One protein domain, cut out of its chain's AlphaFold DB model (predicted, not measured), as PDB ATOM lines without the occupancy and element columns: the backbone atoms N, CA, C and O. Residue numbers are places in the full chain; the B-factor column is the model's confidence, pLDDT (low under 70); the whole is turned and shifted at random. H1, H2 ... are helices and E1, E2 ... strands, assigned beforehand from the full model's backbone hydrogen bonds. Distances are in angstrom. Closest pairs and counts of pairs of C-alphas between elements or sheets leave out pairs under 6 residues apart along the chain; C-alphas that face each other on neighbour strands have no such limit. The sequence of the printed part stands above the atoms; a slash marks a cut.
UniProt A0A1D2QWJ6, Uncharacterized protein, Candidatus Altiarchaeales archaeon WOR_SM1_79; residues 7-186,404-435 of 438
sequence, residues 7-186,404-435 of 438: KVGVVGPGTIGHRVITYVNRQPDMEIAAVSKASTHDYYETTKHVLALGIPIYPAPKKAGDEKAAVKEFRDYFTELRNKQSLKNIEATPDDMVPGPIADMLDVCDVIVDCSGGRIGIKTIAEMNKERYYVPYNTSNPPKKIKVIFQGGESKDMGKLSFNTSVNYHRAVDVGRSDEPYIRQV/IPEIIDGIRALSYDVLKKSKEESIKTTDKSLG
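Overview. This is residues 7 to 186 and 404 to 435 of the 438 residues of an uncharacterized protein of Candidatus Altiarchaeales archaeon WOR_SM1_79 (UniProt A0A1D2QWJ6). A strongly twisted sheet of six parallel strands makes the core, in three layers: H1, H7 and H8 over one face, H6 over the other; the sheet curls round H8. H2, H3 and H4 form a side lobe beyond the edge strand E2, and H10 packs on H7 and H8. The printed part has 212 residues with ten named helices and six named strands, in the order E1 H1 E2 H2 H3 H4 H5 E3 H6 E4 E5 H7 E6 H8 H9 H10; the sheet's order is E2 E1 E3 E4 E6 E5, and the class is mixed. It is compact, with a radius of gyration of the C-alphas of 16.7 A and spans of 50 by 39 by 32 A.

Along the chain. E1 is residues 7 to 11, from C-alpha 7 at (23.725, -15.844, -38.443). H1 is residues 15 to 24, E2 30 to 36, 17.6 A long, and H2 46 to 52. H3, residues 67 to 83, is 24.7 A long. H4 is residues 94 to 97, H5 102 to 105, E3 111 to 114 and H6 125 to 139, 20.1 A long. E4 is residues 147 to 150, E5 161 to 163, H7 165 to 176 and E6 182 to 185. H8 is residues 404 to 414, H9 416 to 419, and H10 423 to 433, ending at C-alpha 433 at (25.707, 0.882, -33.625).

Arrangement. Within hydrogen-bond range are N 8 and O 31 of E1 and E2, 2.8 A, N 9 and O 111 of E1 and E3, 2.8 A, N 112 and O 147 of E3 and E4, 2.8 A, N 183 and O 148 of E6 and E4, 3.0 A, and N 163 and O 184 of E5 and E6, 2.8 A. E1 H1 E2, E3 H6 E4 and E5 H7 E6 are strand-helix-strand units, parallel neighbour strands with a helix between, with right-handed crossovers. H1 has a height over the sheet of 8.9 A; H6, at 9.6 A, and H5, at 8.8 A, are on the opposite face. The hub H8 touches H1 at Val 20 and Ile 404, closest C-alphas 6.6 A, H7 at Gly 176 and Leu 414, 4.2 A, and H10 at Asp 409 and Ser 426, 5.8 A. H9 is close but not clearly touching H7, C-alphas of Val 173 and Tyr 416 6.1 A apart. H2 only grazes the sheet; H3 touches H4 with residues 75 to 79 alone, closest C-alphas Arg 75 and Pro 94, 5.2 A. Every O i to N i+4 pair is within hydrogen-bond range in H2, H3, H8 and H10, against 5 of 6 in H1, 9 of 11 in H6 and 5 of 8 in H7; H4, H5 and H9 are too short for such a pair.

Size, cuts and confidence. The C-alphas farthest apart, of Asn 83 and Val 167, are 50.4 A apart. Residues 187 to 403 are not printed, with C-alphas 186 and 404 11.1 A apart across the cut. The link from H2 to H3 is long, 14 residues. Mean pLDDT of the printed part is 94.3, and no printed residue is under 70.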
ATOM      1  N   LYS A   7      22.498 -15.406 -37.780       98.25
ATOM      2  CA  LYS A   7      23.725 -15.844 -38.443       98.25
ATOM      3  C   LYS A   7      23.782 -15.307 -39.866       98.25
ATOM      4  O   LYS A   7      23.063 -15.779 -40.742       98.25
ATOM      5  N   VAL A   8      24.629 -14.323 -40.114       98.81
ATOM      6  CA  VAL A   8      24.737 -13.672 -41.420       98.81
ATOM      7  C   VAL A   8      25.899 -14.269 -42.201       98.81
ATOM      8  O   VAL A   8      27.016 -14.393 -41.699       98.81
ATOM      9  N   GLY A   9      25.623 -14.648 -43.440       98.69
ATOM     10  CA  GLY A   9      26.612 -15.067 -44.413       98.69
ATOM     11  C   GLY A   9      26.925 -13.953 -45.402       98.69
ATOM     12  O   GLY A   9      26.005 -13.289 -45.872       98.69
ATOM     13  N   VAL A  10      28.193 -13.754 -45.761       98.69
ATOM     14  CA  VAL A  10      28.588 -12.747 -46.763       98.69
ATOM     15  C   VAL A  10      29.268 -13.411 -47.949       98.69
ATOM     16  O   VAL A  10      30.300 -14.057 -47.787       98.69
ATOM     17  N   VAL A  11      28.730 -13.224 -49.152       98.25
ATOM     18  CA  VAL A  11      29.343 -13.719 -50.395       98.25
ATOM     19  C   VAL A  11      29.979 -12.546 -51.129       98.25
ATOM     20  O   VAL A  11      29.326 -11.544 -51.382       98.25
ATOM     21  N   GLY A  12      31.267 -12.643 -51.456       95.62
ATOM     22  CA  GLY A  12      32.006 -11.569 -52.122       95.62
ATOM     23  C   GLY A  12      32.384 -10.413 -51.181       95.62
ATOM     24  O   GLY A  12      31.813  -9.328 -51.282       95.62
ATOM     25  N   PRO A  13      33.388 -10.579 -50.297       93.12
ATOM     26  CA  PRO A  13      33.861  -9.543 -49.376       93.12
ATOM     27  C   PRO A  13      34.698  -8.453 -50.082       93.12
ATOM     28  O   PRO A  13      35.841  -8.199 -49.724       93.12
ATOM     29  N   GLY A  14      34.142  -7.820 -51.121       90.12
ATOM     30  CA  GLY A  14      34.716  -6.645 -51.787       90.12
ATOM     31  C   GLY A  14      34.433  -5.349 -51.017       90.12
ATOM     32  O   GLY A  14      34.274  -5.368 -49.798       90.12
ATOM     33  N   THR A  15      34.311  -4.218 -51.720       90.12
ATOM     34  CA  THR A  15      34.062  -2.887 -51.121       90.12
ATOM     35  C   THR A  15      32.862  -2.866 -50.164       90.12
ATOM     36  O   THR A  15      32.984  -2.346 -49.059       90.12
ATOM     37  N   ILE A  16      31.727  -3.462 -50.552       93.88
ATOM     38  CA  ILE A  16      30.536  -3.552 -49.690       93.88
ATOM     39  C   ILE A  16      30.657  -4.720 -48.707       93.88
ATOM     40  O   ILE A  16      30.432  -4.549 -47.514       93.88
ATOM     41  N   GLY A  17      31.047  -5.908 -49.178       94.81
ATOM     42  CA  GLY A  17      31.017  -7.116 -48.353       94.81
ATOM     43  C   GLY A  17      31.940  -7.064 -47.128       94.81
ATOM     44  O   GLY A  17      31.544  -7.530 -46.064       94.81
ATOM     45  N   HIS A  18      33.127  -6.447 -47.213       91.38
ATOM     46  CA  HIS A  18      33.977  -6.291 -46.021       91.38
ATOM     47  C   HIS A  18      33.361  -5.341 -44.985       91.38
ATOM     48  O   HIS A  18      33.465  -5.590 -43.788       91.38
ATOM     49  N   ARG A  19      32.650  -4.299 -45.429       93.50
ATOM     50  CA  ARG A  19      31.894  -3.408 -44.542       93.50
ATOM     51  C   ARG A  19      30.722  -4.134 -43.907       93.50
ATOM     52  O   ARG A  19      30.509  -3.992 -42.710       93.50
ATOM     53  N   VAL A  20      30.008  -4.971 -44.661       96.38
ATOM     54  CA  VAL A  20      28.969  -5.841 -44.093       96.38
ATOM     55  C   VAL A  20      29.566  -6.726 -42.997       96.38
ATOM     56  O   VAL A  20      29.018  -6.753 -41.901       96.38
ATOM     57  N   ILE A  21      30.723  -7.361 -43.230       94.88
ATOM     58  CA  ILE A  21      31.421  -8.158 -42.204       94.88
ATOM     59  C   ILE A  21      31.701  -7.324 -40.944       94.88
ATOM     60  O   ILE A  21      31.380  -7.749 -39.831       94.88
ATOM     61  N   THR A  22      32.257  -6.124 -41.110       91.75
ATOM     62  CA  THR A  22      32.606  -5.229 -39.998       91.75
ATOM     63  C   THR A  22      31.378  -4.758 -39.220       91.75
ATOM     64  O   THR A  22      31.334  -4.880 -37.997       91.75
ATOM     65  N   TYR A  23      30.373  -4.208 -39.902       94.38
ATOM     66  CA  TYR A  23      29.267  -3.500 -39.258       94.38
ATOM     67  C   TYR A  23      28.141  -4.421 -38.786       94.38
ATOM     68  O   TYR A  23      27.482  -4.102 -37.797       94.38
ATOM     69  N   VAL A  24      27.954  -5.591 -39.405       96.69
ATOM     70  CA  VAL A  24      27.039  -6.614 -38.873       96.69
ATOM     71  C   VAL A  24      27.556  -7.156 -37.538       96.69
ATOM     72  O   VAL A  24      26.775  -7.313 -36.606       96.69
ATOM     73  N   ASN A  25      28.871  -7.347 -37.384       92.12
ATOM     74  CA  ASN A  25      29.462  -7.772 -36.107       92.12
ATOM     75  C   ASN A  25      29.357  -6.716 -34.988       92.12
ATOM     76  O   ASN A  25      29.546  -7.051 -33.819       92.12
ATOM     77  N   ARG A  26      29.018  -5.459 -35.314       92.88
ATOM     78  CA  ARG A  26      28.685  -4.421 -34.319       92.88
ATOM     79  C   ARG A  26      27.231  -4.477 -33.854       92.88
ATOM     80  O   ARG A  26      26.884  -3.803 -32.885       92.88
ATOM     81  N   GLN A  27      26.377  -5.253 -34.521       96.38
ATOM     82  CA  GLN A  27      24.973  -5.360 -34.140       96.38
ATOM     83  C   GLN A  27      24.816  -6.264 -32.908       96.38
ATOM     84  O   GLN A  27      25.440  -7.325 -32.825       96.38
ATOM     85  N   PRO A  28      23.946  -5.902 -31.949       96.25
ATOM     86  CA  PRO A  28      23.726  -6.720 -30.756       96.25
ATOM     87  C   PRO A  28      23.014  -8.048 -31.066       96.25
ATOM     88  O   PRO A  28      23.122  -9.004 -30.301       96.25
ATOM     89  N   ASP A  29      22.290  -8.107 -32.182       97.56
ATOM     90  CA  ASP A  29      21.366  -9.170 -32.574       97.56
ATOM     91  C   ASP A  29      21.816  -9.963 -33.814       97.56
ATOM     92  O   ASP A  29      21.062 -10.795 -34.322       97.56
ATOM     93  N   MET A  30      23.046  -9.746 -34.287       97.94
ATOM     94  CA  MET A  30      23.612 -10.437 -35.449       97.94
ATOM     95  C   MET A  30      25.058 -10.866 -35.195       97.94
ATOM     96  O   MET A  30      25.737 -10.358 -34.298       97.94
ATOM     97  N   GLU A  31      25.520 -11.817 -35.996       97.44
ATOM     98  CA  GLU A  31      26.921 -12.221 -36.085       97.44
ATOM     99  C   GLU A  31      27.237 -12.701 -37.501       97.44
ATOM    100  O   GLU A  31      26.376 -13.268 -38.179       97.44
ATOM    101  N   ILE A  32      28.471 -12.493 -37.953       98.12
ATOM    102  CA  ILE A  32      28.944 -13.102 -39.195       98.12
ATOM    103  C   ILE A  32      29.293 -14.563 -38.919       98.12
ATOM    104  O   ILE A  32      30.262 -14.856 -38.222       98.12
ATOM    105  N   ALA A  33      28.512 -15.476 -39.489       97.75
ATOM    106  CA  ALA A  33      28.713 -16.912 -39.330       97.75
ATOM    107  C   ALA A  33      29.615 -17.508 -40.415       97.75
ATOM    108  O   ALA A  33      30.259 -18.529 -40.187       97.75
ATOM    109  N   ALA A  34      29.650 -16.891 -41.598       98.12
ATOM    110  CA  ALA A  34      30.399 -17.413 -42.728       98.12
ATOM    111  C   ALA A  34      30.713 -16.339 -43.770       98.12
ATOM    112  O   ALA A  34      29.947 -15.392 -43.973       98.12
ATOM    113  N   VAL A  35      31.814 -16.535 -44.495       98.38
ATOM    114  CA  VAL A  35      32.179 -15.720 -45.660       98.38
ATOM    115  C   VAL A  35      32.486 -16.620 -46.847       98.38
ATOM    116  O   VAL A  35      33.220 -17.592 -46.713       98.38
ATOM    117  N   SER A  36      31.997 -16.273 -48.033       97.94
ATOM    118  CA  SER A  36      32.369 -16.948 -49.274       97.94
ATOM    119  C   SER A  36      33.093 -16.022 -50.237       97.94
ATOM    120  O   SER A  36      32.728 -14.860 -50.426       97.94
ATOM    121  N   LYS A  37      34.151 -16.544 -50.858       95.38
ATOM    122  CA  LYS A  37      34.962 -15.832 -51.846       95.38
ATOM    123  C   LYS A  37      35.702 -16.796 -52.766       95.38
ATOM    124  O   LYS A  37      35.924 -17.949 -52.409       95.38
ATOM    125  N   ALA A  38      36.081 -16.302 -53.945       93.56
ATOM    126  CA  ALA A  38      36.660 -17.127 -55.006       93.56
ATOM    127  C   ALA A  38      38.194 -17.124 -55.077       93.56
ATOM    128  O   ALA A  38      38.770 -17.972 -55.744       93.56
ATOM    129  N   SER A  39      38.870 -16.172 -54.435       92.25
ATOM    130  CA  SER A  39      40.332 -16.019 -54.485       92.25
ATOM    131  C   SER A  39      40.875 -15.836 -53.084       92.25
ATOM    132  O   SER A  39      40.288 -15.081 -52.322       92.25
ATOM    133  N   THR A  40      42.000 -16.464 -52.753       92.94
ATOM    134  CA  THR A  40      42.702 -16.268 -51.472       92.94
ATOM    135  C   THR A  40      43.299 -14.867 -51.322       92.94
ATOM    136  O   THR A  40      43.538 -14.434 -50.197       92.94
ATOM    137  N   HIS A  41      43.470 -14.134 -52.424       88.62
ATOM    138  CA  HIS A  41      44.060 -12.795 -52.451       88.62
ATOM    139  C   HIS A  41      43.088 -11.771 -53.043       88.62
ATOM    140  O   HIS A  41      42.399 -12.052 -54.031       88.62
ATOM    141  N   ASP A  42      43.066 -10.582 -52.451       85.25
ATOM    142  CA  ASP A  42      42.303  -9.413 -52.883       85.25
ATOM    143  C   ASP A  42      42.923  -8.137 -52.300       85.25
ATOM    144  O   ASP A  42      43.698  -8.196 -51.351       85.25
ATOM    145  N   TYR A  43      42.549  -6.984 -52.856       77.19
ATOM    146  CA  TYR A  43      43.108  -5.682 -52.481       77.19
ATOM    147  C   TYR A  43      42.963  -5.338 -50.987       77.19
ATOM    148  O   TYR A  43      43.821  -4.658 -50.432       77.19
ATOM    149  N   TYR A  44      41.900  -5.811 -50.333       80.44
ATOM    150  CA  TYR A  44      41.629  -5.523 -48.926       80.44
ATOM    151  C   TYR A  44      42.197  -6.591 -47.979       80.44
ATOM    152  O   TYR A  44      41.925  -6.543 -46.781       80.44
ATOM    153  N   GLU A  45      42.950  -7.576 -48.493       86.88
ATOM    154  CA  GLU A  45      43.468  -8.714 -47.719       86.88
ATOM    155  C   GLU A  45      42.367  -9.414 -46.894       86.88
ATOM    156  O   GLU A  45      42.593  -9.925 -45.789       86.88
ATOM    157  N   THR A  46      41.137  -9.446 -47.428       88.81
ATOM    158  CA  THR A  46      39.963  -9.872 -46.654       88.81
ATOM    159  C   THR A  46      40.052 -11.324 -46.199       88.81
ATOM    160  O   THR A  46      39.507 -11.651 -45.153       88.81
ATOM    161  N   THR A  47      40.772 -12.200 -46.914       92.25
ATOM    162  CA  THR A  47      40.983 -13.593 -46.463       92.25
ATOM    163  C   THR A  47      41.695 -13.620 -45.119       92.25
ATOM    164  O   THR A  47      41.216 -14.238 -44.174       92.25
ATOM    165  N   LYS A  48      42.830 -12.918 -45.016       89.81
ATOM    166  CA  LYS A  48      43.617 -12.855 -43.787       89.81
ATOM    167  C   LYS A  48      42.812 -12.210 -42.663       89.81
ATOM    168  O   LYS A  48      42.861 -12.701 -41.541       89.81
ATOM    169  N   HIS A  49      42.063 -11.148 -42.965       89.06
ATOM    170  CA  HIS A  49      41.224 -10.458 -41.986       89.06
ATOM    171  C   HIS A  49      40.104 -11.352 -41.432       89.06
ATOM    172  O   HIS A  49      39.971 -11.485 -40.220       89.06
ATOM    173  N   VAL A  50      39.345 -12.019 -42.304       92.19
ATOM    174  CA  VAL A  50      38.247 -12.925 -41.924       92.19
ATOM    175  C   VAL A  50      38.769 -14.104 -41.103       92.19
ATOM    176  O   VAL A  50      38.213 -14.412 -40.050       92.19
ATOM    177  N   LEU A  51      39.890 -14.700 -41.521       92.19
ATOM    178  CA  LEU A  51      40.538 -15.762 -40.755       92.19
ATOM    179  C   LEU A  51      41.012 -15.251 -39.389       92.19
ATOM    180  O   LEU A  51      40.771 -15.923 -38.396       92.19
ATOM    181  N   ALA A  52      41.612 -14.054 -39.313       88.94
ATOM    182  CA  ALA A  52      42.037 -13.423 -38.056       88.94
ATOM    183  C   ALA A  52      40.884 -13.200 -37.063       88.94
ATOM    184  O   ALA A  52      41.105 -13.245 -35.854       88.94
ATOM    185  N   LEU A  53      39.667 -12.985 -37.568       89.25
ATOM    186  CA  LEU A  53      38.446 -12.864 -36.772       89.25
ATOM    187  C   LEU A  53      37.851 -14.220 -36.351       89.25
ATOM    188  O   LEU A  53      36.849 -14.240 -35.644       89.25
ATOM    189  N   GLY A  54      38.432 -15.345 -36.784       93.00
ATOM    190  CA  GLY A  54      37.901 -16.683 -36.513       93.00
ATOM    191  C   GLY A  54      36.617 -17.001 -37.284       93.00
ATOM    192  O   GLY A  54      35.884 -17.906 -36.902       93.00
ATOM    193  N   ILE A  55      36.334 -16.265 -38.362       95.62
ATOM    194  CA  ILE A  55      35.149 -16.474 -39.197       95.62
ATOM    195  C   ILE A  55      35.474 -17.525 -40.276       95.62
ATOM    196  O   ILE A  55      36.413 -17.314 -41.053       95.62
ATOM    197  N   PRO A  56      34.717 -18.633 -40.375       97.69
ATOM    198  CA  PRO A  56      34.954 -19.651 -41.394       97.69
ATOM    199  C   PRO A  56      34.739 -19.135 -42.821       97.69
ATOM    200  O   PRO A  56      33.804 -18.375 -43.108       97.69
ATOM    201  N   ILE A  57      35.598 -19.588 -43.734       98.38
ATOM    202  CA  ILE A  57      35.517 -19.292 -45.162       98.38
ATOM    203  C   ILE A  57      34.987 -20.513 -45.907       98.38
ATOM    204  O   ILE A  57      35.538 -21.603 -45.798       98.38
ATOM    205  N   TYR A  58      33.965 -20.299 -46.731       98.38
ATOM    206  CA  TYR A  58      33.357 -21.299 -47.600       98.38
ATOM    207  C   TYR A  58      33.681 -20.957 -49.058       98.38
ATOM    208  O   TYR A  58      33.012 -20.104 -49.647       98.38
ATOM    209  N   PRO A  59      34.730 -21.531 -49.669       97.50
ATOM    210  CA  PRO A  59      35.224 -21.064 -50.958       97.50
ATOM    211  C   PRO A  59      34.205 -21.243 -52.085       97.50
ATOM    212  O   PRO A  59      33.591 -22.303 -52.239       97.50
ATOM    213  N   ALA A  60      34.057 -20.204 -52.905       94.31
ATOM    214  CA  ALA A  60      33.347 -20.284 -54.174       94.31
ATOM    215  C   ALA A  60      34.338 -20.729 -55.261       94.31
ATOM    216  O   ALA A  60      35.431 -20.165 -55.356       94.31
ATOM    217  N   PRO A  61      34.016 -21.720 -56.100       90.56
ATOM    218  CA  PRO A  61      34.970 -22.181 -57.093       90.56
ATOM    219  C   PRO A  61      35.077 -21.182 -58.256       90.56
ATOM    220  O   PRO A  61      34.078 -20.640 -58.726       90.56
ATOM    221  N   LYS A  62      36.301 -20.958 -58.759       86.69
ATOM    222  CA  LYS A  62      36.560 -20.088 -59.930       86.69
ATOM    223  C   LYS A  62      35.937 -20.646 -61.220       86.69
ATOM    224  O   LYS A  62      35.676 -19.893 -62.155       86.69
ATOM    225  N   LYS A  63      35.725 -21.963 -61.278       82.81
ATOM    226  CA  LYS A  63      35.072 -22.697 -62.368       82.81
ATOM    227  C   LYS A  63      34.054 -23.667 -61.776       82.81
ATOM    228  O   LYS A  63      34.295 -24.247 -60.722       82.81
ATOM    229  N   ALA A  64      32.914 -23.847 -62.433       78.44
ATOM    230  CA  ALA A  64      31.898 -24.781 -61.951       78.44
ATOM    231  C   ALA A  64      32.449 -26.220 -61.889       78.44
ATOM    232  O   ALA A  64      33.057 -26.672 -62.856       78.44
ATOM    233  N   GLY A  65      32.223 -26.924 -60.774       81.00
ATOM    234  CA  GLY A  65      32.696 -28.300 -60.552       81.00
ATOM    235  C   GLY A  65      34.041 -28.416 -59.819       81.00
ATOM    236  O   GLY A  65      34.438 -29.520 -59.449       81.00
ATOM    237  N   ASP A  66      34.725 -27.292 -59.570       91.75
ATOM    238  CA  ASP A  66      36.040 -27.256 -58.917       91.75
ATOM    239  C   ASP A  66      35.955 -26.979 -57.399       91.75
ATOM    240  O   ASP A  66      36.886 -26.439 -56.796       91.75
ATOM    241  N   GLU A  67      34.853 -27.343 -56.736       93.44
ATOM    242  CA  GLU A  67      34.622 -27.059 -55.310       93.44
ATOM    243  C   GLU A  67      35.738 -27.625 -54.416       93.44
ATOM    244  O   GLU A  67      36.269 -26.925 -53.553       93.44
ATOM    245  N   LYS A  68      36.164 -28.872 -54.666       94.75
ATOM    246  CA  LYS A  68      37.251 -29.517 -53.907       94.75
ATOM    247  C   LYS A  68      38.588 -28.794 -54.073       94.75
ATOM    248  O   LYS A  68      39.353 -28.696 -53.116       94.75
ATOM    249  N   ALA A  69      38.870 -28.295 -55.277       95.62
ATOM    250  CA  ALA A  69      40.097 -27.560 -55.552       95.62
ATOM    251  C   ALA A  69      40.095 -26.201 -54.836       95.62
ATOM    252  O   ALA A  69      41.104 -25.833 -54.241       95.62
ATOM    253  N   ALA A  70      38.953 -25.506 -54.821       96.69
ATOM    254  CA  ALA A  70      38.795 -24.248 -54.097       96.69
ATOM    255  C   ALA A  70      38.970 -24.435 -52.579       96.69
ATOM    256  O   ALA A  70      39.721 -23.692 -51.952       96.69
ATOM    257  N   VAL A  71      38.351 -25.465 -51.990       97.75
ATOM    258  CA  VAL A  71      38.541 -25.804 -50.567       97.75
ATOM    259  C   VAL A  71      40.013 -26.079 -50.257       97.75
ATOM    260  O   VAL A  71      40.556 -25.525 -49.302       97.75
ATOM    261  N   LYS A  72      40.688 -26.875 -51.097       97.31
ATOM    262  CA  LYS A  72      42.115 -27.169 -50.928       97.31
ATOM    263  C   LYS A  72      42.981 -25.903 -51.000       97.31
ATOM    264  O   LYS A  72      43.822 -25.716 -50.128       97.31
ATOM    265  N   GLU A  73      42.751 -25.027 -51.984       96.81
ATOM    266  CA  GLU A  73      43.484 -23.756 -52.146       96.81
ATOM    267  C   GLU A  73      43.434 -22.911 -50.861       96.81
ATOM    268  O   GLU A  73      44.461 -22.419 -50.393       96.81
ATOM    269  N   PHE A  74      42.253 -22.775 -50.253       97.56
ATOM    270  CA  PHE A  74      42.082 -21.986 -49.032       97.56
ATOM    271  C   PHE A  74      42.683 -22.654 -47.788       97.56
ATOM    272  O   PHE A  74      43.272 -21.957 -46.958       97.56
ATOM    273  N   ARG A  75      42.592 -23.986 -47.657       97.50
ATOM    274  CA  ARG A  75      43.227 -24.726 -46.548       97.50
ATOM    275  C   ARG A  75      44.752 -24.631 -46.596       97.50
ATOM    276  O   ARG A  75      45.381 -24.394 -45.561       97.50
ATOM    277  N   ASP A  76      45.333 -24.756 -47.788       96.81
ATOM    278  CA  ASP A  76      46.774 -24.600 -48.004       96.81
ATOM    279  C   ASP A  76      47.218 -23.174 -47.623       96.81
ATOM    280  O   ASP A  76      48.167 -23.001 -46.856       96.81
ATOM    281  N   TYR A  77      46.472 -22.153 -48.066       95.69
ATOM    282  CA  TYR A  77      46.749 -20.751 -47.739       95.69
ATOM    283  C   TYR A  77      46.680 -20.461 -46.231       95.69
ATOM    284  O   TYR A  77      47.576 -19.825 -45.672       95.69
ATOM    285  N   PHE A  78      45.655 -20.954 -45.529       94.44
ATOM    286  CA  PHE A  78      45.567 -20.762 -44.079       94.44
ATOM    287  C   PHE A  78      46.704 -21.475 -43.333       94.44
ATOM    288  O   PHE A  78      47.279 -20.910 -42.399       94.44
ATOM    289  N   THR A  79      47.088 -22.673 -43.778       94.12
ATOM    290  CA  THR A  79      48.242 -23.404 -43.229       94.12
ATOM    291  C   THR A  79      49.531 -22.595 -43.384       94.12
ATOM    292  O   THR A  79      50.297 -22.450 -42.428       94.12
ATOM    293  N   GLU A  80      49.749 -21.993 -44.555       93.12
ATOM    294  CA  GLU A  80      50.890 -21.113 -44.808       93.12
ATOM    295  C   GLU A  80      50.904 -19.898 -43.864       93.12
ATOM    296  O   GLU A  80      51.939 -19.595 -43.259       93.12
ATOM    297  N   LEU A  81      49.762 -19.227 -43.671       90.94
ATOM    298  CA  LEU A  81      49.653 -18.081 -42.757       90.94
ATOM    299  C   LEU A  81      49.942 -18.450 -41.294       90.94
ATOM    300  O   LEU A  81      50.589 -17.672 -40.582       90.94
ATOM    301  N   ARG A  82      49.500 -19.630 -40.834       88.62
ATOM    302  CA  ARG A  82      49.825 -20.139 -39.489       88.62
ATOM    303  C   ARG A  82      51.322 -20.415 -39.346       88.62
ATOM    304  O   ARG A  82      51.924 -19.983 -38.362       88.62
ATOM    305  N   ASN A  83      51.938 -21.044 -40.348       88.44
ATOM    306  CA  ASN A  83      53.375 -21.337 -40.358       88.44
ATOM    307  C   ASN A  83      54.229 -20.060 -40.337       88.44
ATOM    308  O   ASN A  83      55.221 -19.987 -39.612       88.44
ATOM    309  N   LYS A  84      53.794 -19.006 -41.041       88.38
ATOM    310  CA  LYS A  84      54.407 -17.664 -41.010       88.38
ATOM    311  C   LYS A  84      54.122 -16.872 -39.725       88.38
ATOM    312  O   LYS A  84      54.396 -15.679 -39.671       88.38
ATOM    313  N   GLN A  85      53.551 -17.504 -38.698       80.81
ATOM    314  CA  GLN A  85      53.190 -16.894 -37.410       80.81
ATOM    315  C   GLN A  85      52.192 -15.729 -37.503       80.81
ATOM    316  O   GLN A  85      51.978 -15.029 -36.519       80.81
ATOM    317  N   SER A  86      51.537 -15.533 -38.654       80.25
ATOM    318  CA  SER A  86      50.600 -14.421 -38.860       80.25
ATOM    319  C   SER A  86      49.256 -14.639 -38.165       80.25
ATOM    320  O   SER A  86      48.551 -13.674 -37.901       80.25
ATOM    321  N   LEU A  87      48.906 -15.899 -37.888       83.06
ATOM    322  CA  LEU A  87      47.625 -16.326 -37.315       83.06
ATOM    323  C   LEU A  87      47.815 -17.360 -36.185       83.06
ATOM    324  O   LEU A  87      46.958 -18.206 -35.949       83.06
ATOM    325  N   LYS A  88      48.964 -17.331 -35.492       77.44
ATOM    326  CA  LYS A  88      49.353 -18.350 -34.493       77.44
ATOM    327  C   LYS A  88      48.395 -18.467 -33.297       77.44
ATOM    328  O   LYS A  88      48.340 -19.527 -32.688       77.44
ATOM    329  N   ASN A  89      47.650 -17.404 -32.995       81.50
ATOM    330  CA  ASN A  89      46.722 -17.345 -31.860       81.50
ATOM    331  C   ASN A  89      45.352 -17.973 -32.158       81.50
ATOM    332  O   ASN A  89      44.494 -17.996 -31.283       81.50
ATOM    333  N   ILE A  90      45.127 -18.457 -33.382       84.38
ATOM    334  CA  ILE A  90      43.901 -19.168 -33.737       84.38
ATOM    335  C   ILE A  90      44.116 -20.658 -33.481       84.38
ATOM    336  O   ILE A  90      44.960 -21.301 -34.120       84.38
ATOM    337  N   GLU A  91      43.345 -21.193 -32.537       86.81
ATOM    338  CA  GLU A  91      43.363 -22.616 -32.179       86.81
ATOM    339  C   GLU A  91      42.753 -23.490 -33.283       86.81
ATOM    340  O   GLU A  91      43.255 -24.585 -33.540       86.81
ATOM    341  N   ALA A  92      41.741 -22.965 -33.985       90.44
ATOM    342  CA  ALA A  92      41.026 -23.645 -35.060       90.44
ATOM    343  C   ALA A  92      41.964 -24.170 -36.167       90.44
ATOM    344  O   ALA A  92      42.929 -23.518 -36.589       90.44
ATOM    345  N   THR A  93      41.676 -25.377 -36.644       93.31
ATOM    346  CA  THR A  93      42.407 -26.037 -37.729       93.31
ATOM    347  C   THR A  93      41.982 -25.495 -39.100       93.31
ATOM    348  O   THR A  93      40.960 -24.815 -39.217       93.31
ATOM    349  N   PRO A  94      42.743 -25.769 -40.180       94.00
ATOM    350  CA  PRO A  94      42.290 -25.445 -41.531       94.00
ATOM    351  C   PRO A  94      40.966 -26.087 -41.925       94.00
ATOM    352  O   PRO A  94      40.223 -25.481 -42.690       94.00
ATOM    353  N   ASP A  95      40.653 -27.265 -41.391       95.88
ATOM    354  CA  ASP A  95      39.365 -27.904 -41.641       95.88
ATOM    355  C   ASP A  95      38.233 -27.180 -40.894       95.88
ATOM    356  O   ASP A  95      37.167 -27.004 -41.468       95.88
ATOM    357  N   ASP A  96      38.479 -26.662 -39.686       95.25
ATOM    358  CA  ASP A  96      37.492 -25.854 -38.947       95.25
ATOM    359  C   ASP A  96      37.226 -24.499 -39.628       95.25
ATOM    360  O   ASP A  96      36.090 -24.038 -39.710       95.25
ATOM    361  N   MET A  97      38.285 -23.850 -40.128       96.38
ATOM    362  CA  MET A  97      38.208 -22.523 -40.752       96.38
ATOM    363  C   MET A  97      37.797 -22.558 -42.226       96.38
ATOM    364  O   MET A  97      37.379 -21.535 -42.764       96.38
ATOM    365  N   VAL A  98      37.929 -23.707 -42.888       97.81
ATOM    366  CA  VAL A  98      37.506 -23.933 -44.275       97.81
ATOM    367  C   VAL A  98      36.717 -25.249 -44.339       97.81
ATOM    368  O   VAL A  98      37.199 -26.239 -44.910       97.81
ATOM    369  N   PRO A  99      35.521 -25.296 -43.726       97.81
ATOM    370  CA  PRO A  99      34.778 -26.538 -43.498       97.81
ATOM    371  C   PRO A  99      34.299 -27.196 -44.792       97.81
ATOM    372  O   PRO A  99      34.338 -28.419 -44.909       97.81
ATOM    373  N   GLY A 100      33.950 -26.397 -45.801       97.62
ATOM    374  CA  GLY A 100      33.436 -26.892 -47.072       97.62
ATOM    375  C   GLY A 100      33.281 -25.792 -48.121       97.62
ATOM    376  O   GLY A 100      33.696 -24.653 -47.891       97.62
ATOM    377  N   PRO A 101      32.740 -26.113 -49.308       97.50
ATOM    378  CA  PRO A 101      32.469 -25.130 -50.352       97.50
ATOM    379  C   PRO A 101      31.286 -24.218 -49.999       97.50
ATOM    380  O   PRO A 101      30.550 -24.471 -49.054       97.50
ATOM    381  N   ILE A 102      31.053 -23.185 -50.816       96.69
ATOM    382  CA  ILE A 102      29.927 -22.238 -50.672       96.69
ATOM    383  C   ILE A 102      28.551 -22.891 -50.427       96.69
ATOM    384  O   ILE A 102      27.721 -22.290 -49.759       96.69
ATOM    385  N   ALA A 103      28.287 -24.101 -50.928       95.75
ATOM    386  CA  ALA A 103      27.007 -24.775 -50.695       95.75
ATOM    387  C   ALA A 103      26.758 -25.057 -49.199       95.75
ATOM    388  O   ALA A 103      25.679 -24.758 -48.694       95.75
ATOM    389  N   ASP A 104      27.784 -25.524 -48.484       96.69
ATOM    390  CA  ASP A 104      27.723 -25.884 -47.059       96.69
ATOM    391  C   ASP A 104      27.542 -24.645 -46.159       96.69
ATOM    392  O   ASP A 104      27.157 -24.739 -44.995       96.69
ATOM    393  N   MET A 105      27.802 -23.451 -46.702       97.06
ATOM    394  CA  MET A 105      27.561 -22.176 -46.028       97.06
ATOM    395  C   MET A 105      26.074 -21.964 -45.722       97.06
ATOM    396  O   MET A 105      25.723 -21.319 -44.735       97.06
ATOM    397  N   LEU A 106      25.189 -22.479 -46.580       97.06
ATOM    398  CA  LEU A 106      23.750 -22.239 -46.473       97.06
ATOM    399  C   LEU A 106      23.142 -22.917 -45.241       97.06
ATOM    400  O   LEU A 106      22.199 -22.380 -44.666       97.06
ATOM    401  N   ASP A 107      23.726 -24.030 -44.790       95.94
ATOM    402  CA  ASP A 107      23.274 -24.776 -43.610       95.94
ATOM    403  C   ASP A 107      23.556 -24.037 -42.292       95.94
ATOM    404  O   ASP A 107      22.880 -24.255 -41.281       95.94
ATOM    405  N   VAL A 108      24.558 -23.153 -42.279       96.38
ATOM    406  CA  VAL A 108      24.979 -22.426 -41.070       96.38
ATOM    407  C   VAL A 108      24.465 -20.989 -41.020       96.38
ATOM    408  O   VAL A 108      24.576 -20.343 -39.974       96.38
ATOM    409  N   CYS A 109      23.898 -20.484 -42.117       97.88
ATOM    410  CA  CYS A 109      23.440 -19.107 -42.235       97.88
ATOM    411  C   CYS A 109      21.918 -18.976 -42.136       97.88
ATOM    412  O   CYS A 109      21.134 -19.789 -42.613       97.88
ATOM    413  N   ASP A 110      21.498 -17.870 -41.534       98.06
ATOM    414  CA  ASP A 110      20.113 -17.446 -41.450       98.06
ATOM    415  C   ASP A 110      19.720 -16.526 -42.615       98.06
ATOM    416  O   ASP A 110      18.585 -16.596 -43.095       98.06
ATOM    417  N   VAL A 111      20.655 -15.673 -43.042       98.69
ATOM    418  CA  VAL A 111      20.527 -14.712 -44.144       98.69
ATOM    419  C   VAL A 111      21.865 -14.634 -44.877       98.69
ATOM    420  O   VAL A 111      22.911 -14.580 -44.232       98.69
ATOM    421  N   ILE A 112      21.840 -14.589 -46.207       98.81
ATOM    422  CA  ILE A 112      22.996 -14.291 -47.054       98.81
ATOM    423  C   ILE A 112      22.909 -12.850 -47.552       98.81
ATOM    424  O   ILE A 112      21.894 -12.432 -48.103       98.81
ATOM    425  N   VAL A 113      23.996 -12.103 -47.415       98.88
ATOM    426  CA  VAL A 113      24.220 -10.856 -48.143       98.88
ATOM    427  C   VAL A 113      25.159 -11.171 -49.303       98.88
ATOM    428  O   VAL A 113      26.352 -11.413 -49.105       98.88
ATOM    429  N   ASP A 114      24.612 -11.217 -50.517       98.62
ATOM    430  CA  ASP A 114      25.385 -11.497 -51.724       98.62
ATOM    431  C   ASP A 114      25.911 -10.182 -52.303       98.62
ATOM    432  O   ASP A 114      25.167  -9.392 -52.884       98.62
ATOM    433  N   CYS A 115      27.203  -9.938 -52.097       96.94
ATOM    434  CA  CYS A 115      27.980  -8.803 -52.585       96.94
ATOM    435  C   CYS A 115      28.907  -9.207 -53.747       96.94
ATOM    436  O   CYS A 115      29.931  -8.558 -53.984       96.94
ATOM    437  N   SER A 116      28.584 -10.289 -54.462       94.81
ATOM    438  CA  SER A 116      29.407 -10.784 -55.562       94.81
ATOM    439  C   SER A 116      29.512  -9.758 -56.684       94.81
ATOM    440  O   SER A 116      28.517  -9.317 -57.245       94.81
ATOM    441  N   GLY A 117      30.743  -9.397 -57.044       88.62
ATOM    442  CA  GLY A 117      31.012  -8.544 -58.198       88.62
ATOM    443  C   GLY A 117      31.355  -9.361 -59.443       88.62
ATOM    444  O   GLY A 117      32.025 -10.388 -59.354       88.62
ATOM    445  N   GLY A 118      30.974  -8.863 -60.621       85.69
ATOM    446  CA  GLY A 118      31.412  -9.418 -61.905       85.69
ATOM    447  C   GLY A 118      30.342 -10.206 -62.660       85.69
ATOM    448  O   GLY A 118      29.209 -10.366 -62.209       85.69
ATOM    449  N   ARG A 119      30.713 -10.664 -63.860       88.50
ATOM    450  CA  ARG A 119      29.844 -11.397 -64.790       88.50
ATOM    451  C   ARG A 119      30.640 -12.488 -65.499       88.50
ATOM    452  O   ARG A 119      31.826 -12.293 -65.770       88.50
ATOM    453  N   ILE A 120      29.980 -13.591 -65.837       83.88
ATOM    454  CA  ILE A 120      30.497 -14.618 -66.749       83.88
ATOM    455  C   ILE A 120      29.554 -14.653 -67.951       83.88
ATOM    456  O   ILE A 120      28.394 -15.053 -67.849       83.88
ATOM    457  N   GLY A 121      30.038 -14.179 -69.101       86.88
ATOM    458  CA  GLY A 121      29.169 -13.899 -70.242       86.88
ATOM    459  C   GLY A 121      28.155 -12.805 -69.895       86.88
ATOM    460  O   GLY A 121      28.537 -11.722 -69.453       86.88
ATOM    461  N   ILE A 122      26.865 -13.088 -70.090       86.88
ATOM    462  CA  ILE A 122      25.774 -12.135 -69.824       86.88
ATOM    463  C   ILE A 122      25.279 -12.160 -68.368       86.88
ATOM    464  O   ILE A 122      24.734 -11.158 -67.898       86.88
ATOM    465  N   LYS A 123      25.493 -13.269 -67.648       91.00
ATOM    466  CA  LYS A 123      24.977 -13.458 -66.287       91.00
ATOM    467  C   LYS A 123      25.908 -12.861 -65.243       91.00
ATOM    468  O   LYS A 123      27.133 -12.968 -65.365       91.00
ATOM    469  N   THR A 124      25.341 -12.230 -64.223       95.06
ATOM    470  CA  THR A 124      26.101 -11.798 -63.043       95.06
ATOM    471  C   THR A 124      26.475 -13.001 -62.178       95.06
ATOM    472  O   THR A 124      25.859 -14.067 -62.253       95.06
ATOM    473  N   ILE A 125      27.511 -12.856 -61.350       94.44
ATOM    474  CA  ILE A 125      27.866 -13.914 -60.392       94.44
ATOM    475  C   ILE A 125      26.728 -14.138 -59.385       94.44
ATOM    476  O   ILE A 125      26.443 -15.282 -59.043       94.44
ATOM    477  N   ALA A 126      26.039 -13.077 -58.960       96.31
ATOM    478  CA  ALA A 126      24.903 -13.179 -58.048       96.31
ATOM    479  C   ALA A 126      23.714 -13.937 -58.672       96.31
ATOM    480  O   ALA A 126      23.129 -14.797 -58.013       96.31
ATOM    481  N   GLU A 127      23.395 -13.691 -59.951       96.25
ATOM    482  CA  GLU A 127      22.406 -14.473 -60.716       96.25
ATOM    483  C   GLU A 127      22.783 -15.961 -60.739       96.25
ATOM    484  O   GLU A 127      21.958 -16.827 -60.443       96.25
ATOM    485  N   MET A 128      24.053 -16.270 -61.011       94.75
ATOM    486  CA  MET A 128      24.545 -17.651 -60.997       94.75
ATOM    487  C   MET A 128      24.465 -18.283 -59.601       94.75
ATOM    488  O   MET A 128      24.083 -19.448 -59.485       94.75
ATOM    489  N   ASN A 129      24.786 -17.540 -58.538       96.06
ATOM    490  CA  ASN A 129      24.663 -18.026 -57.163       96.06
ATOM    491  C   ASN A 129      23.202 -18.321 -56.796       96.06
ATOM    492  O   ASN A 129      22.918 -19.356 -56.187       96.06
ATOM    493  N   LYS A 130      22.270 -17.450 -57.208       96.81
ATOM    494  CA  LYS A 130      20.827 -17.643 -57.009       96.81
ATOM    495  C   LYS A 130      20.349 -18.941 -57.650       96.81
ATOM    496  O   LYS A 130      19.714 -19.747 -56.971       96.81
ATOM    497  N   GLU A 131      20.680 -19.156 -58.922       95.62
ATOM    498  CA  GLU A 131      20.285 -20.350 -59.682       95.62
ATOM    499  C   GLU A 131      20.930 -21.632 -59.151       95.62
ATOM    500  O   GLU A 131      20.292 -22.683 -59.127       95.62
ATOM    501  N   ARG A 132      22.199 -21.561 -58.736       94.44
ATOM    502  CA  ARG A 132      22.994 -22.745 -58.400       94.44
ATOM    503  C   ARG A 132      22.885 -23.171 -56.943       94.44
ATOM    504  O   ARG A 132      22.980 -24.365 -56.666       94.44
ATOM    505  N   TYR A 133      22.721 -22.221 -56.028       95.62
ATOM    506  CA  TYR A 133      22.801 -22.486 -54.593       95.62
ATOM    507  C   TYR A 133      21.506 -22.112 -53.873       95.62
ATOM    508  O   TYR A 133      20.891 -22.976 -53.256       95.62
ATOM    509  N   TYR A 134      21.037 -20.865 -53.982       97.38
ATOM    510  CA  TYR A 134      19.950 -20.380 -53.118       97.38
ATOM    511  C   TYR A 134      18.583 -20.976 -53.478       97.38
ATOM    512  O   TYR A 134      17.875 -21.477 -52.604       97.38
ATOM    513  N   VAL A 135      18.205 -20.966 -54.765       97.00
ATOM    514  CA  VAL A 135      16.934 -21.551 -55.226       97.00
ATOM    515  C   VAL A 135      16.901 -23.067 -55.002       97.00
ATOM    516  O   VAL A 135      15.933 -23.528 -54.390       97.00
ATOM    517  N   PRO A 136      17.924 -23.851 -55.402       96.31
ATOM    518  CA  PRO A 136      17.952 -25.285 -55.120       96.31
ATOM    519  C   PRO A 136      17.884 -25.600 -53.625       96.31
ATOM    520  O   PRO A 136      17.102 -26.467 -53.237       96.31
ATOM    521  N   TYR A 137      18.621 -24.858 -52.787       96.06
ATOM    522  CA  TYR A 137      18.563 -25.013 -51.333       96.06
ATOM    523  C   TYR A 137      17.156 -24.761 -50.800       96.06
ATOM    524  O   TYR A 137      16.636 -25.572 -50.056       96.06
ATOM    525  N   ASN A 138      16.475 -23.694 -51.214       96.38
ATOM    526  CA  ASN A 138      15.107 -23.458 -50.753       96.38
ATOM    527  C   ASN A 138      14.102 -24.468 -51.326       96.38
ATOM    528  O   ASN A 138      13.134 -24.809 -50.648       96.38
ATOM    529  N   THR A 139      14.330 -24.987 -52.530       95.12
ATOM    530  CA  THR A 139      13.441 -25.966 -53.181       95.12
ATOM    531  C   THR A 139      13.535 -27.352 -52.547       95.12
ATOM    532  O   THR A 139      12.542 -28.076 -52.523       95.12
ATOM    533  N   SER A 140      14.682 -27.714 -51.962       92.25
ATOM    534  CA  SER A 140      14.849 -28.987 -51.248       92.25
ATOM    535  C   SER A 140      14.086 -29.056 -49.914       92.25
ATOM    536  O   SER A 140      14.148 -30.075 -49.229       92.25
ATOM    537  N   ASN A 141      13.327 -28.006 -49.569       83.06
ATOM    538  CA  ASN A 141      12.550 -27.859 -48.335       83.06
ATOM    539  C   ASN A 141      13.372 -28.118 -47.061       83.06
ATOM    540  O   ASN A 141      13.030 -28.987 -46.256       83.06
ATOM    541  N   PRO A 142      14.440 -27.332 -46.853       85.00
ATOM    542  CA  PRO A 142      15.222 -27.380 -45.634       85.00
ATOM    543  C   PRO A 142      14.347 -26.971 -44.439       85.00
ATOM    544  O   PRO A 142      13.358 -26.248 -44.611       85.00
ATOM    545  N   PRO A 143      14.738 -27.339 -43.205       84.94
ATOM    546  CA  PRO A 143      14.050 -26.899 -41.988       84.94
ATOM    547  C   PRO A 143      13.910 -25.374 -41.890       84.94
ATOM    548  O   PRO A 143      13.020 -24.863 -41.213       84.94
ATOM    549  N   LYS A 144      14.804 -24.647 -42.568       88.50
ATOM    550  CA  LYS A 144      14.803 -23.198 -42.676       88.50
ATOM    551  C   LYS A 144      15.137 -22.770 -44.105       88.50
ATOM    552  O   LYS A 144      16.187 -23.139 -44.624       88.50
ATOM    553  N   LYS A 145      14.302 -21.904 -44.684       94.69
ATOM    554  CA  LYS A 145      14.605 -21.221 -45.948       94.69
ATOM    555  C   LYS A 145      15.754 -20.225 -45.752       94.69
ATOM    556  O   LYS A 145      15.746 -19.456 -44.785       94.69
ATOM    557  N   ILE A 146      16.710 -20.211 -46.678       97.75
ATOM    558  CA  ILE A 146      17.756 -19.194 -46.724       97.75
ATOM    559  C   ILE A 146      17.194 -17.905 -47.322       97.75
ATOM    560  O   ILE A 146      16.585 -17.920 -48.393       97.75
ATOM    561  N   LYS A 147      17.389 -16.789 -46.617       98.56
ATOM    562  CA  LYS A 147      16.975 -15.447 -47.050       98.56
ATOM    563  C   LYS A 147      18.161 -14.743 -47.693       98.56
ATOM    564  O   LYS A 147      19.284 -14.956 -47.245       98.56
ATOM    565  N   VAL A 148      17.943 -13.941 -48.735       98.81
ATOM    566  CA  VAL A 148      19.053 -13.364 -49.518       98.81
ATOM    567  C   VAL A 148      18.835 -11.882 -49.803       98.81
ATOM    568  O   VAL A 148      17.753 -11.473 -50.223       98.81
ATOM    569  N   ILE A 149      19.885 -11.089 -49.602       98.88
ATOM    570  CA  ILE A 149      19.960  -9.678 -49.985       98.88
ATOM    571  C   ILE A 149      20.969  -9.538 -51.123       98.88
ATOM    572  O   ILE A 149      22.171  -9.721 -50.921       98.88
ATOM    573  N   PHE A 150      20.481  -9.184 -52.307       98.69
ATOM    574  CA  PHE A 150      21.301  -8.839 -53.470       98.69
ATOM    575  C   PHE A 150      21.620  -7.340 -53.497       98.69
ATOM    576  O   PHE A 150      20.870  -6.540 -52.939       98.69
ATOM    577  N   GLN A 151      22.712  -6.946 -54.158       97.31
ATOM    578  CA  GLN A 151      23.106  -5.534 -54.281       97.31
ATOM    579  C   GLN A 151      22.454  -4.829 -55.477       97.31
ATOM    580  O   GLN A 151      21.960  -5.450 -56.414       97.31
ATOM    581  N   GLY A 152      22.537  -3.500 -55.490       93.44
ATOM    582  CA  GLY A 152      21.870  -2.659 -56.485       93.44
ATOM    583  C   GLY A 152      22.459  -2.705 -57.893       93.44
ATOM    584  O   GLY A 152      21.899  -2.090 -58.790       93.44
ATOM    585  N   GLY A 153      23.580  -3.405 -58.095       90.75
ATOM    586  CA  GLY A 153      24.113  -3.685 -59.435       90.75
ATOM    587  C   GLY A 153      23.315  -4.749 -60.197       90.75
ATOM    588  O   GLY A 153      23.537  -4.937 -61.392       90.75
ATOM    589  N   GLU A 154      22.399  -5.427 -59.510       95.25
ATOM    590  CA  GLU A 154      21.601  -6.522 -60.038       95.25
ATOM    591  C   GLU A 154      20.257  -6.062 -60.628       95.25
ATOM    592  O   GLU A 154      19.729  -4.997 -60.285       95.25
ATOM    593  N   SER A 155      19.670  -6.891 -61.503       93.94
ATOM    594  CA  SER A 155      18.325  -6.650 -62.048       93.94
ATOM    595  C   SER A 155      17.274  -6.585 -60.936       93.94
ATOM    596  O   SER A 155      17.376  -7.302 -59.941       93.94
ATOM    597  N   LYS A 156      16.218  -5.785 -61.125       93.00
ATOM    598  CA  LYS A 156      15.084  -5.713 -60.188       93.00
ATOM    599  C   LYS A 156      14.424  -7.074 -59.935       93.00
ATOM    600  O   LYS A 156      13.940  -7.298 -58.834       93.00
ATOM    601  N   ASP A 157      14.493  -7.981 -60.909       94.25
ATOM    602  CA  ASP A 157      13.896  -9.321 -60.844       94.25
ATOM    603  C   ASP A 157      14.740 -10.319 -60.019       94.25
ATOM    604  O   ASP A 157      14.363 -11.479 -59.837       94.25
ATOM    605  N   MET A 158      15.900  -9.895 -59.496       93.88
ATOM    606  CA  MET A 158      16.723 -10.748 -58.632       93.88
ATOM    607  C   MET A 158      16.067 -11.057 -57.288       93.88
ATOM    608  O   MET A 158      16.320 -12.119 -56.717       93.88
ATOM    609  N   GLY A 159      15.191 -10.179 -56.809       93.31
ATOM    610  CA  GLY A 159      14.366 -10.408 -55.631       93.31
ATOM    611  C   GLY A 159      12.924  -9.988 -55.880       93.31
ATOM    612  O   GLY A 159      12.607  -9.379 -56.896       93.31
ATOM    613  N   LYS A 160      12.047 -10.276 -54.918       96.50
ATOM    614  CA  LYS A 160      10.635  -9.868 -54.967       96.50
ATOM    615  C   LYS A 160      10.416  -8.384 -54.680       96.50
ATOM    616  O   LYS A 160       9.328  -7.875 -54.916       96.50
ATOM    617  N   LEU A 161      11.426  -7.708 -54.137       98.19
ATOM    618  CA  LEU A 161      11.339  -6.318 -53.704       98.19
ATOM    619  C   LEU A 161      12.665  -5.594 -53.944       98.19
ATOM    620  O   LEU A 161      13.724  -6.087 -53.552       98.19
ATOM    621  N   SER A 162      12.590  -4.402 -54.540       98.38
ATOM    622  CA  SER A 162      13.675  -3.416 -54.497       98.38
ATOM    623  C   SER A 162      13.564  -2.620 -53.200       98.38
ATOM    624  O   SER A 162      12.579  -1.924 -52.971       98.38
ATOM    625  N   PHE A 163      14.552  -2.772 -52.329       98.75
ATOM    626  CA  PHE A 163      14.447  -2.427 -50.919       98.75
ATOM    627  C   PHE A 163      15.060  -1.066 -50.583       98.75
ATOM    628  O   PHE A 163      16.179  -0.751 -51.001       98.75
ATOM    629  N   ASN A 164      14.337  -0.299 -49.768       98.69
ATOM    630  CA  ASN A 164      14.839   0.821 -48.984       98.69
ATOM    631  C   ASN A 164      14.122   0.839 -47.629       98.69
ATOM    632  O   ASN A 164      12.893   0.847 -47.572       98.69
ATOM    633  N   THR A 165      14.885   0.928 -46.542       98.44
ATOM    634  CA  THR A 165      14.381   0.793 -45.168       98.44
ATOM    635  C   THR A 165      13.255   1.765 -44.854       98.44
ATOM    636  O   THR A 165      12.260   1.381 -44.250       98.44
ATOM    637  N   SER A 166      13.393   3.032 -45.244       97.50
ATOM    638  CA  SER A 166      12.395   4.048 -44.897       97.50
ATOM    639  C   SER A 166      11.073   3.851 -45.639       97.50
ATOM    640  O   SER A 166      10.007   4.093 -45.074       97.50
ATOM    641  N   VAL A 167      11.143   3.357 -46.877       98.25
ATOM    642  CA  VAL A 167      10.004   3.289 -47.796       98.25
ATOM    643  C   VAL A 167       9.213   1.990 -47.651       98.25
ATOM    644  O   VAL A 167       7.986   2.031 -47.729       98.25
ATOM    645  N   ASN A 168       9.890   0.846 -47.496       98.56
ATOM    646  CA  ASN A 168       9.254  -0.463 -47.671       98.56
ATOM    647  C   ASN A 168       9.769  -1.583 -46.746       98.56
ATOM    648  O   ASN A 168       9.861  -2.750 -47.142       98.56
ATOM    649  N   TYR A 169      10.081  -1.239 -45.491       98.81
ATOM    650  CA  TYR A 169      10.522  -2.192 -44.465       98.81
ATOM    651  C   TYR A 169       9.532  -3.337 -44.247       98.81
ATOM    652  O   TYR A 169       9.916  -4.508 -44.253       98.81
ATOM    653  N   HIS A 170       8.253  -3.012 -44.065       98.50
ATOM    654  CA  HIS A 170       7.221  -3.998 -43.761       98.50
ATOM    655  C   HIS A 170       6.972  -4.919 -44.959       98.50
ATOM    656  O   HIS A 170       6.755  -6.115 -44.785       98.50
ATOM    657  N   ARG A 171       7.139  -4.420 -46.189       98.44
ATOM    658  CA  ARG A 171       7.102  -5.277 -47.387       98.44
ATOM    659  C   ARG A 171       8.247  -6.285 -47.420       98.44
ATOM    660  O   ARG A 171       8.040  -7.430 -47.816       98.44
ATOM    661  N   ALA A 172       9.442  -5.916 -46.957       98.62
ATOM    662  CA  ALA A 172      10.541  -6.875 -46.824       98.62
ATOM    663  C   ALA A 172      10.271  -7.938 -45.744       98.62
ATOM    664  O   ALA A 172      10.695  -9.085 -45.910       98.62
ATOM    665  N   VAL A 173       9.524  -7.600 -44.683       98.62
ATOM    666  CA  VAL A 173       9.038  -8.585 -43.697       98.62
ATOM    667  C   VAL A 173       8.155  -9.638 -44.368       98.62
ATOM    668  O   VAL A 173       8.347 -10.835 -44.140       98.62
ATOM    669  N   ASP A 174       7.231  -9.215 -45.234       98.06
ATOM    670  CA  ASP A 174       6.360 -10.129 -45.979       98.06
ATOM    671  C   ASP A 174       7.158 -11.012 -46.949       98.06
ATOM    672  O   ASP A 174       6.956 -12.229 -46.998       98.06
ATOM    673  N   VAL A 175       8.139 -10.437 -47.658       98.12
ATOM    674  CA  VAL A 175       9.052 -11.203 -48.524       98.12
ATOM    675  C   VAL A 175       9.804 -12.266 -47.726       98.12
ATOM    676  O   VAL A 175       9.885 -13.412 -48.174       98.12
ATOM    677  N   GLY A 176      10.294 -11.925 -46.530       97.44
ATOM    678  CA  GLY A 176      11.023 -12.834 -45.642       97.44
ATOM    679  C   GLY A 176      10.228 -14.060 -45.182       97.44
ATOM    680  O   GLY A 176      10.836 -15.048 -44.769       97.44
ATOM    681  N   ARG A 177       8.891 -14.017 -45.276       95.50
ATOM    682  CA  ARG A 177       7.970 -15.128 -44.972       95.50
ATOM    683  C   ARG A 177       7.577 -15.951 -46.202       95.50
ATOM    684  O   ARG A 177       6.887 -16.955 -46.059       95.50
ATOM    685  N   SER A 178       7.969 -15.518 -47.398       94.75
ATOM    686  CA  SER A 178       7.598 -16.172 -48.652       94.75
ATOM    687  C   SER A 178       8.543 -17.322 -49.022       94.75
ATOM    688  O   SER A 178       9.640 -17.439 -48.481       94.75
ATOM    689  N   ASP A 179       8.154 -18.134 -50.010       91.00
ATOM    690  CA  ASP A 179       8.987 -19.231 -50.537       91.00
ATOM    691  C   ASP A 179      10.269 -18.767 -51.243       91.00
ATOM    692  O   ASP A 179      11.210 -19.541 -51.418       91.00
ATOM    693  N   GLU A 180      10.312 -17.494 -51.633       94.19
ATOM    694  CA  GLU A 180      11.465 -16.860 -52.267       94.19
ATOM    695  C   GLU A 180      11.811 -15.583 -51.482       94.19
ATOM    696  O   GLU A 180      11.434 -14.478 -51.888       94.19
ATOM    697  N   PRO A 181      12.456 -15.724 -50.309       97.50
ATOM    698  CA  PRO A 181      12.724 -14.627 -49.382       97.50
ATOM    699  C   PRO A 181      13.944 -13.806 -49.818       97.50
ATOM    700  O   PRO A 181      14.954 -13.714 -49.115       97.50
ATOM    701  N   TYR A 182      13.855 -13.249 -51.024       98.56
ATOM    702  CA  TYR A 182      14.931 -12.533 -51.695       98.56
ATOM    703  C   TYR A 182      14.547 -11.078 -51.932       98.56
ATOM    704  O   TYR A 182      13.503 -10.793 -52.521       98.56
ATOM    705  N   ILE A 183      15.425 -10.159 -51.539       98.69
ATOM    706  CA  ILE A 183      15.288  -8.725 -51.817       98.69
ATOM    707  C   ILE A 183      16.525  -8.208 -52.548       98.69
ATOM    708  O   ILE A 183      17.620  -8.757 -52.420       98.69
ATOM    709  N   ARG A 184      16.354  -7.121 -53.296       98.50
ATOM    710  CA  ARG A 184      17.445  -6.349 -53.888       98.50
ATOM    711  C   ARG A 184      17.603  -5.048 -53.110       98.50
ATOM    712  O   ARG A 184      16.780  -4.151 -53.261       98.50
ATOM    713  N   GLN A 185      18.672  -4.914 -52.331       98.44
ATOM    714  CA  GLN A 185      19.103  -3.612 -51.827       98.44
ATOM    715  C   GLN A 185      19.473  -2.730 -53.021       98.44
ATOM    716  O   GLN A 185      20.366  -3.084 -53.785       98.44
ATOM    717  N   VAL A 186      18.806  -1.590 -53.206       98.19
ATOM    718  CA  VAL A 186      19.079  -0.710 -54.355       98.19
ATOM    719  C   VAL A 186      20.440  -0.011 -54.265       98.19
ATOM    720  O   VAL A 186      21.085   0.012 -53.216       98.19
ATOM    721  N   ILE A 404      25.025   0.385 -46.278       98.06
ATOM    722  CA  ILE A 404      25.302  -0.493 -45.132       98.06
ATOM    723  C   ILE A 404      24.174  -0.479 -44.085       98.06
ATOM    724  O   ILE A 404      23.741  -1.572 -43.711       98.06
ATOM    725  N   PRO A 405      23.637   0.683 -43.647       98.25
ATOM    726  CA  PRO A 405      22.484   0.697 -42.751       98.25
ATOM    727  C   PRO A 405      21.279  -0.029 -43.355       98.25
ATOM    728  O   PRO A 405      20.609  -0.793 -42.671       98.25
ATOM    729  N   GLU A 406      21.051   0.153 -44.659       98.75
ATOM    730  CA  GLU A 406      19.931  -0.466 -45.366       98.75
ATOM    731  C   GLU A 406      20.061  -1.994 -45.410       98.75
ATOM    732  O   GLU A 406      19.094  -2.708 -45.174       98.75
ATOM    733  N   ILE A 407      21.269  -2.522 -45.624       98.81
ATOM    734  CA  ILE A 407      21.525  -3.967 -45.572       98.81
ATOM    735  C   ILE A 407      21.239  -4.512 -44.169       98.81
ATOM    736  O   ILE A 407      20.584  -5.544 -44.041       98.81
ATOM    737  N   ILE A 408      21.710  -3.831 -43.121       98.81
ATOM    738  CA  ILE A 408      21.496  -4.252 -41.727       98.81
ATOM    739  C   ILE A 408      19.999  -4.276 -41.403       98.81
ATOM    740  O   ILE A 408      19.491  -5.264 -40.868       98.81
ATOM    741  N   ASP A 409      19.267  -3.227 -41.766       98.88
ATOM    742  CA  ASP A 409      17.825  -3.181 -41.553       98.88
ATOM    743  C   ASP A 409      17.083  -4.222 -42.398       98.88
ATOM    744  O   ASP A 409      16.163  -4.867 -41.899       98.88
ATOM    745  N   GLY A 410      17.530  -4.472 -43.630       98.81
ATOM    746  CA  GLY A 410      17.023  -5.540 -44.488       98.81
ATOM    747  C   GLY A 410      17.207  -6.932 -43.876       98.81
ATOM    748  O   GLY A 410      16.297  -7.758 -43.957       98.81
ATOM    749  N   ILE A 411      18.328  -7.193 -43.190       98.88
ATOM    750  CA  ILE A 411      18.542  -8.445 -42.439       98.88
ATOM    751  C   ILE A 411      17.492  -8.580 -41.331       98.88
ATOM    752  O   ILE A 411      16.932  -9.669 -41.154       98.88
ATOM    753  N   ARG A 412      17.197  -7.492 -40.602       98.69
ATOM    754  CA  ARG A 412      16.165  -7.500 -39.553       98.69
ATOM    755  C   ARG A 412      14.767  -7.692 -40.113       98.69
ATOM    756  O   ARG A 412      14.035  -8.514 -39.570       98.69
ATOM    757  N   ALA A 413      14.432  -7.000 -41.201       98.75
ATOM    758  CA  ALA A 413      13.141  -7.122 -41.864       98.75
ATOM    759  C   ALA A 413      12.913  -8.562 -42.337       98.75
ATOM    760  O   ALA A 413      11.935  -9.203 -41.959       98.75
ATOM    761  N   LEU A 414      13.880  -9.123 -43.071       98.62
ATOM    762  CA  LEU A 414      13.821 -10.512 -43.516       98.62
ATOM    763  C   LEU A 414      13.731 -11.486 -42.339       98.62
ATOM    764  O   LEU A 414      13.056 -12.502 -42.458       98.62
ATOM    765  N   SER A 415      14.371 -11.189 -41.206       97.75
ATOM    766  CA  SER A 415      14.417 -12.041 -40.005       97.75
ATOM    767  C   SER A 415      13.399 -11.664 -38.925       97.75
ATOM    768  O   SER A 415      13.581 -11.998 -37.750       97.75
ATOM    769  N   TYR A 416      12.327 -10.958 -39.293       96.94
ATOM    770  CA  TYR A 416      11.328 -10.466 -38.345       96.94
ATOM    771  C   TYR A 416      10.632 -11.591 -37.560       96.94
ATOM    772  O   TYR A 416      10.264 -11.409 -36.404       96.94
ATOM    773  N   ASP A 417      10.494 -12.777 -38.153       92.31
ATOM    774  CA  ASP A 417       9.999 -13.996 -37.502       92.31
ATOM    775  C   ASP A 417      10.783 -14.372 -36.234       92.31
ATOM    776  O   ASP A 417      10.204 -14.904 -35.285       92.31
ATOM    777  N   VAL A 418      12.078 -14.049 -36.199       93.56
ATOM    778  CA  VAL A 418      12.969 -14.311 -35.063       93.56
ATOM    779  C   VAL A 418      13.131 -13.073 -34.182       93.56
ATOM    780  O   VAL A 418      13.022 -13.173 -32.962       93.56
ATOM    781  N   LEU A 419      13.402 -11.911 -34.786       94.88
ATOM    782  CA  LEU A 419      13.786 -10.701 -34.052       94.88
ATOM    783  C   LEU A 419      12.602  -9.850 -33.588       94.88
ATOM    784  O   LEU A 419      12.728  -9.160 -32.580       94.88
ATOM    785  N   LYS A 420      11.478  -9.880 -34.316       95.19
ATOM    786  CA  LYS A 420      10.264  -9.079 -34.064       95.19
ATOM    787  C   LYS A 420      10.521  -7.577 -33.851       95.19
ATOM    788  O   LYS A 420       9.812  -6.944 -33.078       95.19
ATOM    789  N   LYS A 421      11.529  -7.016 -34.525       95.88
ATOM    790  CA  LYS A 421      11.887  -5.592 -34.435       95.88
ATOM    791  C   LYS A 421      11.054  -4.757 -35.400       95.88
ATOM    792  O   LYS A 421      10.949  -5.118 -36.570       95.88
ATOM    793  N   SER A 422      10.483  -3.652 -34.919       97.75
ATOM    794  CA  SER A 422       9.800  -2.685 -35.792       97.75
ATOM    795  C   SER A 422      10.792  -1.953 -36.708       97.75
ATOM    796  O   SER A 422      12.009  -1.999 -36.490       97.75
ATOM    797  N   LYS A 423      10.276  -1.237 -37.717       98.06
ATOM    798  CA  LYS A 423      11.077  -0.364 -38.591       98.06
ATOM    799  C   LYS A 423      11.895   0.648 -37.776       98.06
ATOM    800  O   LYS A 423      13.103   0.765 -37.959       98.06
ATOM    801  N   GLU A 424      11.259   1.321 -36.824       97.44
ATOM    802  CA  GLU A 424      11.859   2.350 -35.965       97.44
ATOM    803  C   GLU A 424      12.912   1.755 -35.029       97.44
ATOM    804  O   GLU A 424      14.001   2.309 -34.878       97.44
ATOM    805  N   GLU A 425      12.619   0.603 -34.416       97.62
ATOM    806  CA  GLU A 425      13.578  -0.104 -33.566       97.62
ATOM    807  C   GLU A 425      14.792  -0.585 -34.361       97.62
ATOM    808  O   GLU A 425      15.916  -0.539 -33.849       97.62
ATOM    809  N   SER A 426      14.582  -1.043 -35.601       98.38
ATOM    810  CA  SER A 426      15.651  -1.445 -36.515       98.38
ATOM    811  C   SER A 426      16.564  -0.267 -36.822       98.38
ATOM    812  O   SER A 426      17.746  -0.336 -36.485       98.38
ATOM    813  N   ILE A 427      16.003   0.828 -37.353       98.19
ATOM    814  CA  ILE A 427      16.746   2.040 -37.715       98.19
ATOM    815  C   ILE A 427      17.517   2.562 -36.504       98.19
ATOM    816  O   ILE A 427      18.728   2.734 -36.578       98.19
ATOM    817  N   LYS A 428      16.856   2.714 -35.351       97.50
ATOM    818  CA  LYS A 428      17.497   3.202 -34.124       97.50
ATOM    819  C   LYS A 428      18.645   2.302 -33.662       97.50
ATOM    820  O   LYS A 428      19.678   2.799 -33.222       97.50
ATOM    821  N   THR A 429      18.474   0.978 -33.730       97.25
ATOM    822  CA  THR A 429      19.535   0.032 -33.341       97.25
ATOM    823  C   THR A 429      20.725   0.127 -34.298       97.25
ATOM    824  O   THR A 429      21.868   0.176 -33.842       97.25
ATOM    825  N   THR A 430      20.454   0.172 -35.606       97.62
ATOM    826  CA  THR A 430      21.468   0.320 -36.656       97.62
ATOM    827  C   THR A 430      22.230   1.622 -36.480       97.62
ATOM    828  O   THR A 430      23.440   1.596 -36.274       97.62
ATOM    829  N   ASP A 431      21.532   2.751 -36.474       96.06
ATOM    830  CA  ASP A 431      22.129   4.081 -36.445       96.06
ATOM    831  C   ASP A 431      23.026   4.253 -35.206       96.06
ATOM    832  O   ASP A 431      24.196   4.625 -35.333       96.06
ATOM    833  N   LYS A 432      22.553   3.816 -34.028       94.50
ATOM    834  CA  LYS A 432      23.346   3.811 -32.791       94.50
ATOM    835  C   LYS A 432      24.623   2.972 -32.898       94.50
ATOM    836  O   LYS A 432      25.685   3.392 -32.447       94.50
ATOM    837  N   SER A 433      24.542   1.772 -33.474       93.38
ATOM    838  CA  SER A 433      25.707   0.882 -33.625       93.38
ATOM    839  C   SER A 433      26.752   1.403 -34.623       93.38
ATOM    840  O   SER A 433      27.928   1.039 -34.541       93.38
ATOM    841  N   LEU A 434      26.318   2.249 -35.562       91.25
ATOM    842  CA  LEU A 434      27.164   2.896 -36.561       91.25
ATOM    843  C   LEU A 434      27.733   4.234 -36.068       91.25
ATOM    844  O   LEU A 434      28.555   4.826 -36.759       91.25
ATOM    845  N   GLY A 435      27.344   4.686 -34.871       89.06
ATOM    846  CA  GLY A 435      27.785   5.962 -34.308       89.06
ATOM    847  C   GLY A 435      27.143   7.178 -34.978       89.06
ATOM    848  O   GLY A 435      27.711   8.267 -34.918       89.06
TER     849      GLY A 435